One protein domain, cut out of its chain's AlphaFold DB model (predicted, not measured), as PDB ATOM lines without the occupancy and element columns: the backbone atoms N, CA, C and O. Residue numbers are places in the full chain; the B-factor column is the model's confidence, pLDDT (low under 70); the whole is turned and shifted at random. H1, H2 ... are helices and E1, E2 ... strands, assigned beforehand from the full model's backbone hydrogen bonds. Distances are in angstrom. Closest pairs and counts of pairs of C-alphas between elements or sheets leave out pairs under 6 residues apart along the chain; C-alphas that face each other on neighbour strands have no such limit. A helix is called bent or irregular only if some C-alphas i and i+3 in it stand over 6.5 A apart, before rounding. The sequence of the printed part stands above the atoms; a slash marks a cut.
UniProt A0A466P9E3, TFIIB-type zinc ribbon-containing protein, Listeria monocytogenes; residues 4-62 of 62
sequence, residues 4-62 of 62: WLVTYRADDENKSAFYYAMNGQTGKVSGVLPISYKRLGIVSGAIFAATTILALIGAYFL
ATOM      1  N   TRP A   4     -21.547 -60.912 -20.372       90.06
ATOM      2  CA  TRP A   4     -20.518 -60.355 -19.500       90.06
ATOM      3  C   TRP A   4     -21.149 -59.259 -18.654       90.06
ATOM      4  O   TRP A   4     -21.585 -58.245 -19.198       90.06
ATOM      5  N   LEU A   5     -21.227 -59.484 -17.343       89.19
ATOM      6  CA  LEU A   5     -21.729 -58.514 -16.377       89.19
ATOM      7  C   LEU A   5     -20.545 -57.882 -15.645       89.19
ATOM      8  O   LEU A   5     -19.730 -58.586 -15.054       89.19
ATOM      9  N   VAL A   6     -20.480 -56.557 -15.651       86.88
ATOM     10  CA  VAL A   6     -19.525 -55.786 -14.858       86.88
ATOM     11  C   VAL A   6     -20.314 -54.879 -13.936       86.88
ATOM     12  O   VAL A   6     -21.094 -54.048 -14.395       86.88
ATOM     13  N   THR A   7     -20.105 -55.033 -12.635       88.50
ATOM     14  CA  THR A   7     -20.648 -54.141 -11.612       88.50
ATOM     15  C   THR A   7     -19.491 -53.475 -10.897       88.50
ATOM     16  O   THR A   7     -18.641 -54.157 -10.327       88.50
ATOM     17  N   TYR A   8     -19.457 -52.152 -10.919       83.88
ATOM     18  CA  TYR A   8     -18.431 -51.366 -10.257       83.88
ATOM     19  C   TYR A   8     -19.091 -50.313  -9.383       83.88
ATOM     20  O   TYR A   8     -20.074 -49.678  -9.763       83.88
ATOM     21  N   ARG A   9     -18.539 -50.136  -8.191       83.25
ATOM     22  CA  ARG A   9     -18.920 -49.059  -7.297       83.25
ATOM     23  C   ARG A   9     -17.849 -47.992  -7.403       83.25
ATOM     24  O   ARG A   9     -16.713 -48.255  -7.023       83.25
ATOM     25  N   ALA A  10     -18.206 -46.829  -7.934       77.88
ATOM     26  CA  ALA A  10     -17.254 -45.736  -7.989       77.88
ATOM     27  C   ALA A  10     -16.890 -45.254  -6.597       77.88
ATOM     28  O   ALA A  10     -17.734 -45.172  -5.703       77.88
ATOM     29  N   ASP A  11     -15.613 -44.922  -6.467       78.62
ATOM     30  CA  ASP A  11     -15.078 -44.184  -5.337       78.62
ATOM     31  C   ASP A  11     -15.311 -42.682  -5.567       78.62
ATOM     32  O   ASP A  11     -14.390 -41.894  -5.763       78.62
ATOM     33  N   ASP A  12     -16.587 -42.310  -5.683       78.06
ATOM     34  CA  ASP A  12     -17.059 -40.928  -5.747       78.06
ATOM     35  C   ASP A  12     -17.963 -40.625  -4.537       78.06
ATOM     36  O   ASP A  12     -18.407 -41.538  -3.836       78.06
ATOM     37  N   GLU A  13     -18.242 -39.343  -4.268       76.12
ATOM     38  CA  GLU A  13     -19.062 -38.921  -3.112       76.12
ATOM     39  C   GLU A  13     -20.435 -39.605  -3.065       76.12
ATOM     40  O   GLU A  13     -20.951 -39.901  -1.987       76.12
ATOM     41  N   ASN A  14     -21.013 -39.900  -4.231       77.88
ATOM     42  CA  ASN A  14     -22.331 -40.519  -4.346       77.88
ATOM     43  C   ASN A  14     -22.285 -42.050  -4.315       77.88
ATOM     44  O   ASN A  14     -23.338 -42.691  -4.350       77.88
ATOM     45  N   LYS A  15     -21.089 -42.650  -4.249       77.00
ATOM     46  CA  LYS A  15     -20.872 -44.090  -4.377       77.00
ATOM     47  C   LYS A  15     -21.671 -44.645  -5.558       77.00
ATOM     48  O   LYS A  15     -22.453 -45.591  -5.399       77.00
ATOM     49  N   SER A  16     -21.524 -44.024  -6.725       78.56
ATOM     50  CA  SER A  16     -22.316 -44.338  -7.916       78.56
ATOM     51  C   SER A  16     -22.153 -45.812  -8.306       78.56
ATOM     52  O   SER A  16     -21.037 -46.326  -8.430       78.56
ATOM     53  N   ALA A  17     -23.274 -46.519  -8.478       80.50
ATOM     54  CA  ALA A  17     -23.279 -47.908  -8.926       80.50
ATOM     55  C   ALA A  17     -23.325 -47.959 -10.456       80.50
ATOM     56  O   ALA A  17     -24.331 -47.613 -11.073       80.50
ATOM     57  N   PHE A  18     -22.237 -48.421 -11.060       82.12
ATOM     58  CA  PHE A  18     -22.136 -48.665 -12.490       82.12
ATOM     59  C   PHE A  18     -22.376 -50.142 -12.767       82.12
ATOM     60  O   PHE A  18     -21.815 -51.013 -12.098       82.12
ATOM     61  N   TYR A  19     -23.222 -50.427 -13.749       87.00
ATOM     62  CA  TYR A  19     -23.526 -51.785 -14.175       87.00
ATOM     63  C   TYR A  19     -23.577 -51.828 -15.693       87.00
ATOM     64  O   TYR A  19     -24.248 -51.022 -16.332       87.00
ATOM     65  N   TYR A  20     -22.846 -52.769 -16.267       87.06
ATOM     66  CA  TYR A  20     -22.708 -52.947 -17.700       87.06
ATOM     67  C   TYR A  20     -22.913 -54.420 -18.029       87.06
ATOM     68  O   TYR A  20     -22.273 -55.288 -17.435       87.06
ATOM     69  N   ALA A  21     -23.809 -54.699 -18.971       90.12
ATOM     70  CA  ALA A  21     -24.046 -56.029 -19.505       90.12
ATOM     71  C   ALA A  21     -23.742 -56.040 -21.004       90.12
ATOM     72  O   ALA A  21     -24.292 -55.230 -21.752       90.12
ATOM     73  N   MET A  22     -22.909 -56.979 -21.450       92.31
ATOM     74  CA  MET A  22     -22.580 -57.181 -22.863       92.31
ATOM     75  C   MET A  22     -23.005 -58.564 -23.329       92.31
ATOM     76  O   MET A  22     -22.648 -59.576 -22.726       92.31
ATOM     77  N   ASN A  23     -23.717 -58.617 -24.451       93.50
ATOM     78  CA  ASN A  23     -23.962 -59.860 -25.163       93.50
ATOM     79  C   ASN A  23     -22.671 -60.303 -25.872       93.50
ATOM     80  O   ASN A  23     -22.193 -59.621 -26.775       93.50
ATOM     81  N   GLY A  24     -22.130 -61.462 -25.495       91.06
ATOM     82  CA  GLY A  24     -20.846 -61.952 -26.005       91.06
ATOM     83  C   GLY A  24     -20.853 -62.441 -27.458       91.06
ATOM     84  O   GLY A  24     -19.792 -62.767 -27.972       91.06
ATOM     85  N   GLN A  25     -22.010 -62.514 -28.123       93.00
ATOM     86  CA  GLN A  25     -22.101 -62.882 -29.543       93.00
ATOM     87  C   GLN A  25     -22.303 -61.678 -30.459       93.00
ATOM     88  O   GLN A  25     -21.681 -61.579 -31.508       93.00
ATOM     89  N   THR A  26     -23.209 -60.778 -30.078       93.62
ATOM     90  CA  THR A  26     -23.589 -59.620 -30.905       93.62
ATOM     91  C   THR A  26     -22.811 -58.360 -30.553       93.62
ATOM     92  O   THR A  26     -22.858 -57.391 -31.300       93.62
ATOM     93  N   GLY A  27     -22.164 -58.328 -29.385       88.56
ATOM     94  CA  GLY A  27     -21.495 -57.141 -28.861       88.56
ATOM     95  C   GLY A  27     -22.439 -56.033 -28.391       88.56
ATOM     96  O   GLY A  27     -21.968 -54.979 -27.979       88.56
ATOM     97  N   LYS A  28     -23.762 -56.247 -28.420       90.25
ATOM     98  CA  LYS A  28     -24.737 -55.284 -27.892       90.25
ATOM     99  C   LYS A  28     -24.559 -55.119 -26.385       90.25
ATOM    100  O   LYS A  28     -24.359 -56.104 -25.672       90.25
ATOM    101  N   VAL A  29     -24.687 -53.882 -25.915       88.88
ATOM    102  CA  VAL A  29     -24.452 -53.489 -24.522       88.88
ATOM    103  C   VAL A  29     -25.669 -52.796 -23.923       88.88
ATOM    104  O   VAL A  29     -26.417 -52.132 -24.637       88.88
ATOM    105  N   SER A  30     -25.872 -52.955 -22.617       87.62
ATOM    106  CA  SER A  30     -26.929 -52.287 -21.850       87.62
ATOM    107  C   SER A  30     -26.437 -51.942 -20.442       87.62
ATOM    108  O   SER A  30     -25.639 -52.687 -19.868       87.62
ATOM    109  N   GLY A  31     -26.913 -50.825 -19.888       87.38
ATOM    110  CA  GLY A  31     -26.612 -50.381 -18.526       87.38
ATOM    111  C   GLY A  31     -25.988 -48.986 -18.439       87.38
ATOM    112  O   GLY A  31     -26.003 -48.212 -19.396       87.38
ATOM    113  N   VAL A  32     -25.453 -48.663 -17.261       83.81
ATOM    114  CA  VAL A  32     -24.824 -47.375 -16.951       83.81
ATOM    115  C   VAL A  32     -23.311 -47.532 -17.041       83.81
ATOM    116  O   VAL A  32     -22.677 -48.155 -16.188       83.81
ATOM    117  N   LEU A  33     -22.734 -46.956 -18.094       81.38
ATOM    118  CA  LEU A  33     -21.293 -46.950 -18.329       81.38
ATOM    119  C   LEU A  33     -20.570 -46.071 -17.290       81.38
ATOM    120  O   LEU A  33     -21.064 -44.983 -16.981       81.38
ATOM    121  N   PRO A  34     -19.378 -46.476 -16.809       77.94
ATOM    122  CA  PRO A  34     -18.547 -45.685 -15.902       77.94
ATOM    123  C   PRO A  34     -17.816 -44.560 -16.652       77.94
ATOM    124  O   PRO A  34     -16.591 -44.465 -16.634       77.94
ATOM    125  N   ILE A  35     -18.565 -43.718 -17.368       83.00
ATOM    126  CA  ILE A  35     -18.032 -42.614 -18.166       83.00
ATOM    127  C   ILE A  35     -18.577 -41.276 -17.675       83.00
ATOM    128  O   ILE A  35     -19.760 -41.118 -17.382       83.00
ATOM    129  N   SER A  36     -17.706 -40.271 -17.620       86.88
ATOM    130  CA  SER A  36     -18.127 -38.901 -17.340       86.88
ATOM    131  C   SER A  36     -18.575 -38.232 -18.635       86.88
ATOM    132  O   SER A  36     -17.741 -37.785 -19.426       86.88
ATOM    133  N   TYR A  37     -19.888 -38.103 -18.835       88.12
ATOM    134  CA  TYR A  37     -20.452 -37.384 -19.986       88.12
ATOM    135  C   TYR A  37     -19.983 -35.930 -20.067       88.12
ATOM    136  O   TYR A  37     -19.797 -35.405 -21.160       88.12
ATOM    137  N   LYS A  38     -19.703 -35.297 -18.919       92.44
ATOM    138  CA  LYS A  38     -19.098 -33.961 -18.873       92.44
ATOM    139  C   LYS A  38     -17.715 -33.953 -19.530       92.44
ATOM    140  O   LYS A  38     -17.462 -33.121 -20.394       92.44
ATOM    141  N   ARG A  39     -16.827 -34.881 -19.146       93.75
ATOM    142  CA  ARG A  39     -15.485 -34.984 -19.746       93.75
ATOM    143  C   ARG A  39     -15.570 -35.335 -21.231       93.75
ATOM    144  O   ARG A  39     -14.879 -34.710 -22.026       93.75
ATOM    145  N   LEU A  40     -16.444 -36.277 -21.591       96.12
ATOM    146  CA  LEU A  40     -16.666 -36.673 -22.980       96.12
ATOM    147  C   LEU A  40     -17.106 -35.478 -23.835       96.12
ATOM    148  O   LEU A  40     -16.473 -35.185 -24.842       96.12
ATOM    149  N   GLY A  41     -18.126 -34.740 -23.391       97.56
ATOM    150  CA  GLY A  41     -18.630 -33.564 -24.098       97.56
ATOM    151  C   GLY A  41     -17.579 -32.466 -24.264       97.56
ATOM    152  O   GLY A  41     -17.467 -31.899 -25.347       97.56
ATOM    153  N   ILE A  42     -16.766 -32.204 -23.233       98.31
ATOM    154  CA  ILE A  42     -15.681 -31.211 -23.307       98.31
ATOM    155  C   ILE A  42     -14.636 -31.620 -24.350       98.31
ATOM    156  O   ILE A  42     -14.290 -30.811 -25.206       98.31
ATOM    157  N   VAL A  43     -14.145 -32.862 -24.303       98.19
ATOM    158  CA  VAL A  43     -13.099 -33.328 -25.229       98.19
ATOM    159  C   VAL A  43     -13.623 -33.361 -26.665       98.19
ATOM    160  O   VAL A  43     -12.981 -32.816 -27.561       98.19
ATOM    161  N   SER A  44     -14.805 -33.939 -26.891       98.25
ATOM    162  CA  SER A  44     -15.419 -33.991 -28.221       98.25
ATOM    163  C   SER A  44     -15.715 -32.593 -28.771       98.25
ATOM    164  O   SER A  44     -15.416 -32.318 -29.931       98.25
ATOM    165  N   GLY A  45     -16.247 -31.694 -27.939       98.56
ATOM    166  CA  GLY A  45     -16.525 -30.311 -28.319       98.56
ATOM    167  C   GLY A  45     -15.260 -29.522 -28.655       98.56
ATOM    168  O   GLY A  45     -15.246 -28.793 -29.642       98.56
ATOM    169  N   ALA A  46     -14.177 -29.708 -27.894       98.69
ATOM    170  CA  ALA A  46     -12.897 -29.059 -28.162       98.69
ATOM    171  C   ALA A  46     -12.294 -29.505 -29.502       98.69
ATOM    172  O   ALA A  46     -11.862 -28.663 -30.287       98.69
ATOM    173  N   ILE A  47     -12.318 -30.811 -29.793       98.69
ATOM    174  CA  ILE A  47     -11.848 -31.348 -31.078       98.69
ATOM    175  C   ILE A  47     -12.683 -30.774 -32.226       98.69
ATOM    176  O   ILE A  47     -12.115 -30.287 -33.199       98.69
ATOM    177  N   PHE A  48     -14.012 -30.784 -32.100       98.62
ATOM    178  CA  PHE A  48     -14.914 -30.231 -33.112       98.62
ATOM    179  C   PHE A  48     -14.677 -28.735 -33.358       98.62
ATOM    180  O   PHE A  48     -14.606 -28.298 -34.505       98.62
ATOM    181  N   ALA A  49     -14.540 -27.941 -32.294       98.75
ATOM    182  CA  ALA A  49     -14.284 -26.511 -32.410       98.75
ATOM    183  C   ALA A  49     -12.942 -26.246 -33.104       98.75
ATOM    184  O   ALA A  49     -12.879 -25.433 -34.023       98.75
ATOM    185  N   ALA A  50     -11.887 -26.972 -32.721       98.69
ATOM    186  CA  ALA A  50     -10.568 -26.837 -33.330       98.69
ATOM    187  C   ALA A  50     -10.588 -27.173 -34.829       98.69
ATOM    188  O   ALA A  50     -10.101 -26.388 -35.642       98.69
ATOM    189  N   THR A  51     -11.187 -28.303 -35.214       98.62
ATOM    190  CA  THR A  51     -11.262 -28.703 -36.627       98.62
ATOM    191  C   THR A  51     -12.147 -27.765 -37.441       98.62
ATOM    192  O   THR A  51     -11.799 -27.443 -38.573       98.62
ATOM    193  N   THR A  52     -13.236 -27.260 -36.858       98.62
ATOM    194  CA  THR A  52     -14.121 -26.282 -37.502       98.62
ATOM    195  C   THR A  52     -13.406 -24.954 -37.741       98.62
ATOM    196  O   THR A  52     -13.480 -24.421 -38.842       98.62
ATOM    197  N   ILE A  53     -12.666 -24.434 -36.755       98.69
ATOM    198  CA  ILE A  53     -11.874 -23.205 -36.919       98.69
ATOM    199  C   ILE A  53     -10.842 -23.383 -38.035       98.69
ATOM    200  O   ILE A  53     -10.742 -22.528 -38.910       98.69
ATOM    201  N   LEU A  54     -10.115 -24.504 -38.051       98.38
ATOM    202  CA  LEU A  54      -9.147 -24.794 -39.113       98.38
ATOM    203  C   LEU A  54      -9.811 -24.877 -40.493       98.38
ATOM    204  O   LEU A  54      -9.283 -24.320 -41.453       98.38
ATOM    205  N   ALA A  55     -10.976 -25.521 -40.590       98.44
ATOM    206  CA  ALA A  55     -11.734 -25.607 -41.833       98.44
ATOM    207  C   ALA A  55     -12.224 -24.231 -42.309       98.44
ATOM    208  O   ALA A  55     -12.123 -23.937 -43.495       98.44
ATOM    209  N   LEU A  56     -12.705 -23.370 -41.403       98.44
ATOM    210  CA  LEU A  56     -13.140 -22.007 -41.729       98.44
ATOM    211  C   LEU A  56     -11.974 -21.125 -42.183       98.44
ATOM    212  O   LEU A  56     -12.120 -20.379 -43.145       98.44
ATOM    213  N   ILE A  57     -10.814 -21.235 -41.530       98.25
ATOM    214  CA  ILE A  57      -9.590 -20.550 -41.965       98.25
ATOM    215  C   ILE A  57      -9.200 -21.031 -43.364       98.25
ATOM    216  O   ILE A  57      -8.973 -20.212 -44.246       98.25
ATOM    217  N   GLY A  58      -9.164 -22.348 -43.589       97.75
ATOM    218  CA  GLY A  58      -8.860 -22.918 -44.902       97.75
ATOM    219  C   GLY A  58      -9.839 -22.461 -45.986       97.75
ATOM    220  O   GLY A  58      -9.409 -22.076 -47.065       97.75
ATOM    221  N   ALA A  59     -11.139 -22.440 -45.680       97.56
ATOM    222  CA  ALA A  59     -12.185 -21.984 -46.592       97.56
ATOM    223  C   ALA A  59     -12.116 -20.480 -46.888       97.56
ATOM    224  O   ALA A  59     -12.500 -20.067 -47.972       97.56
ATOM    225  N   TYR A  60     -11.630 -19.659 -45.953       97.31
ATOM    226  CA  TYR A  60     -11.446 -18.222 -46.172       97.31
ATOM    227  C   TYR A  60     -10.332 -17.911 -47.188       97.31
ATOM    228  O   TYR A  60     -10.378 -16.879 -47.851       97.31
ATOM    229  N   PHE A  61      -9.328 -18.785 -47.299       95.81
ATOM    230  CA  PHE A  61      -8.193 -18.619 -48.213       95.81
ATOM    231  C   PHE A  61      -8.368 -19.305 -49.577       95.81
ATOM    232  O   PHE A  61      -7.457 -19.220 -50.403       95.81
ATOM    233  N   LEU A  62      -9.488 -19.998 -49.798       89.19
ATOM    234  CA  LEU A  62      -9.827 -20.664 -51.056       89.19
ATOM    235  C   LEU A  62     -10.750 -19.777 -51.901       89.19
ATOM    236  O   LEU A  62     -10.524 -19.720 -53.129       89.19
TER     237      LEU A  62
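What this domain is: This is residues 4 to 62 of the 62 residues of the protein "TFIIB-type zinc ribbon-containing protein" of Listeria monocytogenes (UniProt A0A466P9E3). A narrow sheet of three strands, two hairpins in a row, makes a small body, and one long helix, H1, sticks out from it as a free arm. Residues 36 to 62 stand free, with H1 in them, and this arm makes the longest axis, while both faces of the sheet are bare of any helix. The printed part has 59 residues, with three named strands and then one named helix in the order E1, E2, E3, H1; the class is mixed, helices and strands, and the sheet, in the order E1, E2, E3, is antiparallel throughout. The whole is extended, with a radius of gyration of the C-alphas of 18.6 A, and its C-alphas span 53 by 36 by 10 A, only just flat.

Where its parts are: Begin in the sheet with its longest strand, E2, residues 17 to 23, which runs 20.2 A from C-alpha 17 at (-23.279, -47.908, -8.926) to C-alpha 23. Beside it find E1, residues 4 to 9, starting at C-alpha 4 at (-20.518, -60.355, -19.500) and 16.7 A long. E3, residues 29 to 32, is the short one, with 9.7 A from first to last C-alpha. Then look for H1, residues 37 to 60, which runs 33.7 A to C-alpha 60 at (-11.446, -18.222, -46.172).

How they stand to each other: Start at E2, the inner strand; E1 and E3 are the edge strands. E1, E2 and E3 form a meander, each strand the antiparallel neighbour of the one before. E1 and E2 are a hairpin, their directions 171 degrees apart; look at C-alphas 7 and 19, which face each other at 4.5 A. Between these strands N 6 and O 20 are within hydrogen-bond range at 2.8 A, as are N 18 and O 8 at 2.8 A. E2 and E3 are also a hairpin, antiparallel at 177 degrees, and C-alphas 22 and 29 face each other at 4.5 A. Here check N 32 and O 19, 2.8 A apart, and N 21 and O 30, 2.9 A apart, both within hydrogen-bond range. Moving outward, H1 is not on the sheet, with 0 pairs of C-alphas within 10 A, and it is apart from E1 and from E2. In H1 every O i to N i+4 pair is within hydrogen-bond range, and the helix is not bent.

The domain as a whole: The two C-alphas farthest apart are those of Lys 15 and Leu 62, at 53.4 A. Without the stretch that stands free, the body has 32 residues and spans 36 by 12 by 9 A. The links E2 to E3 and E3 to H1 are tight, with 5 and 4 residues, and the link E1 to E2, with 7 residues, is short. The printed part has no cut and ends at residue 62, the chain's last residue. The mean pLDDT of the printed part is 90.4, and no printed residue is under 70.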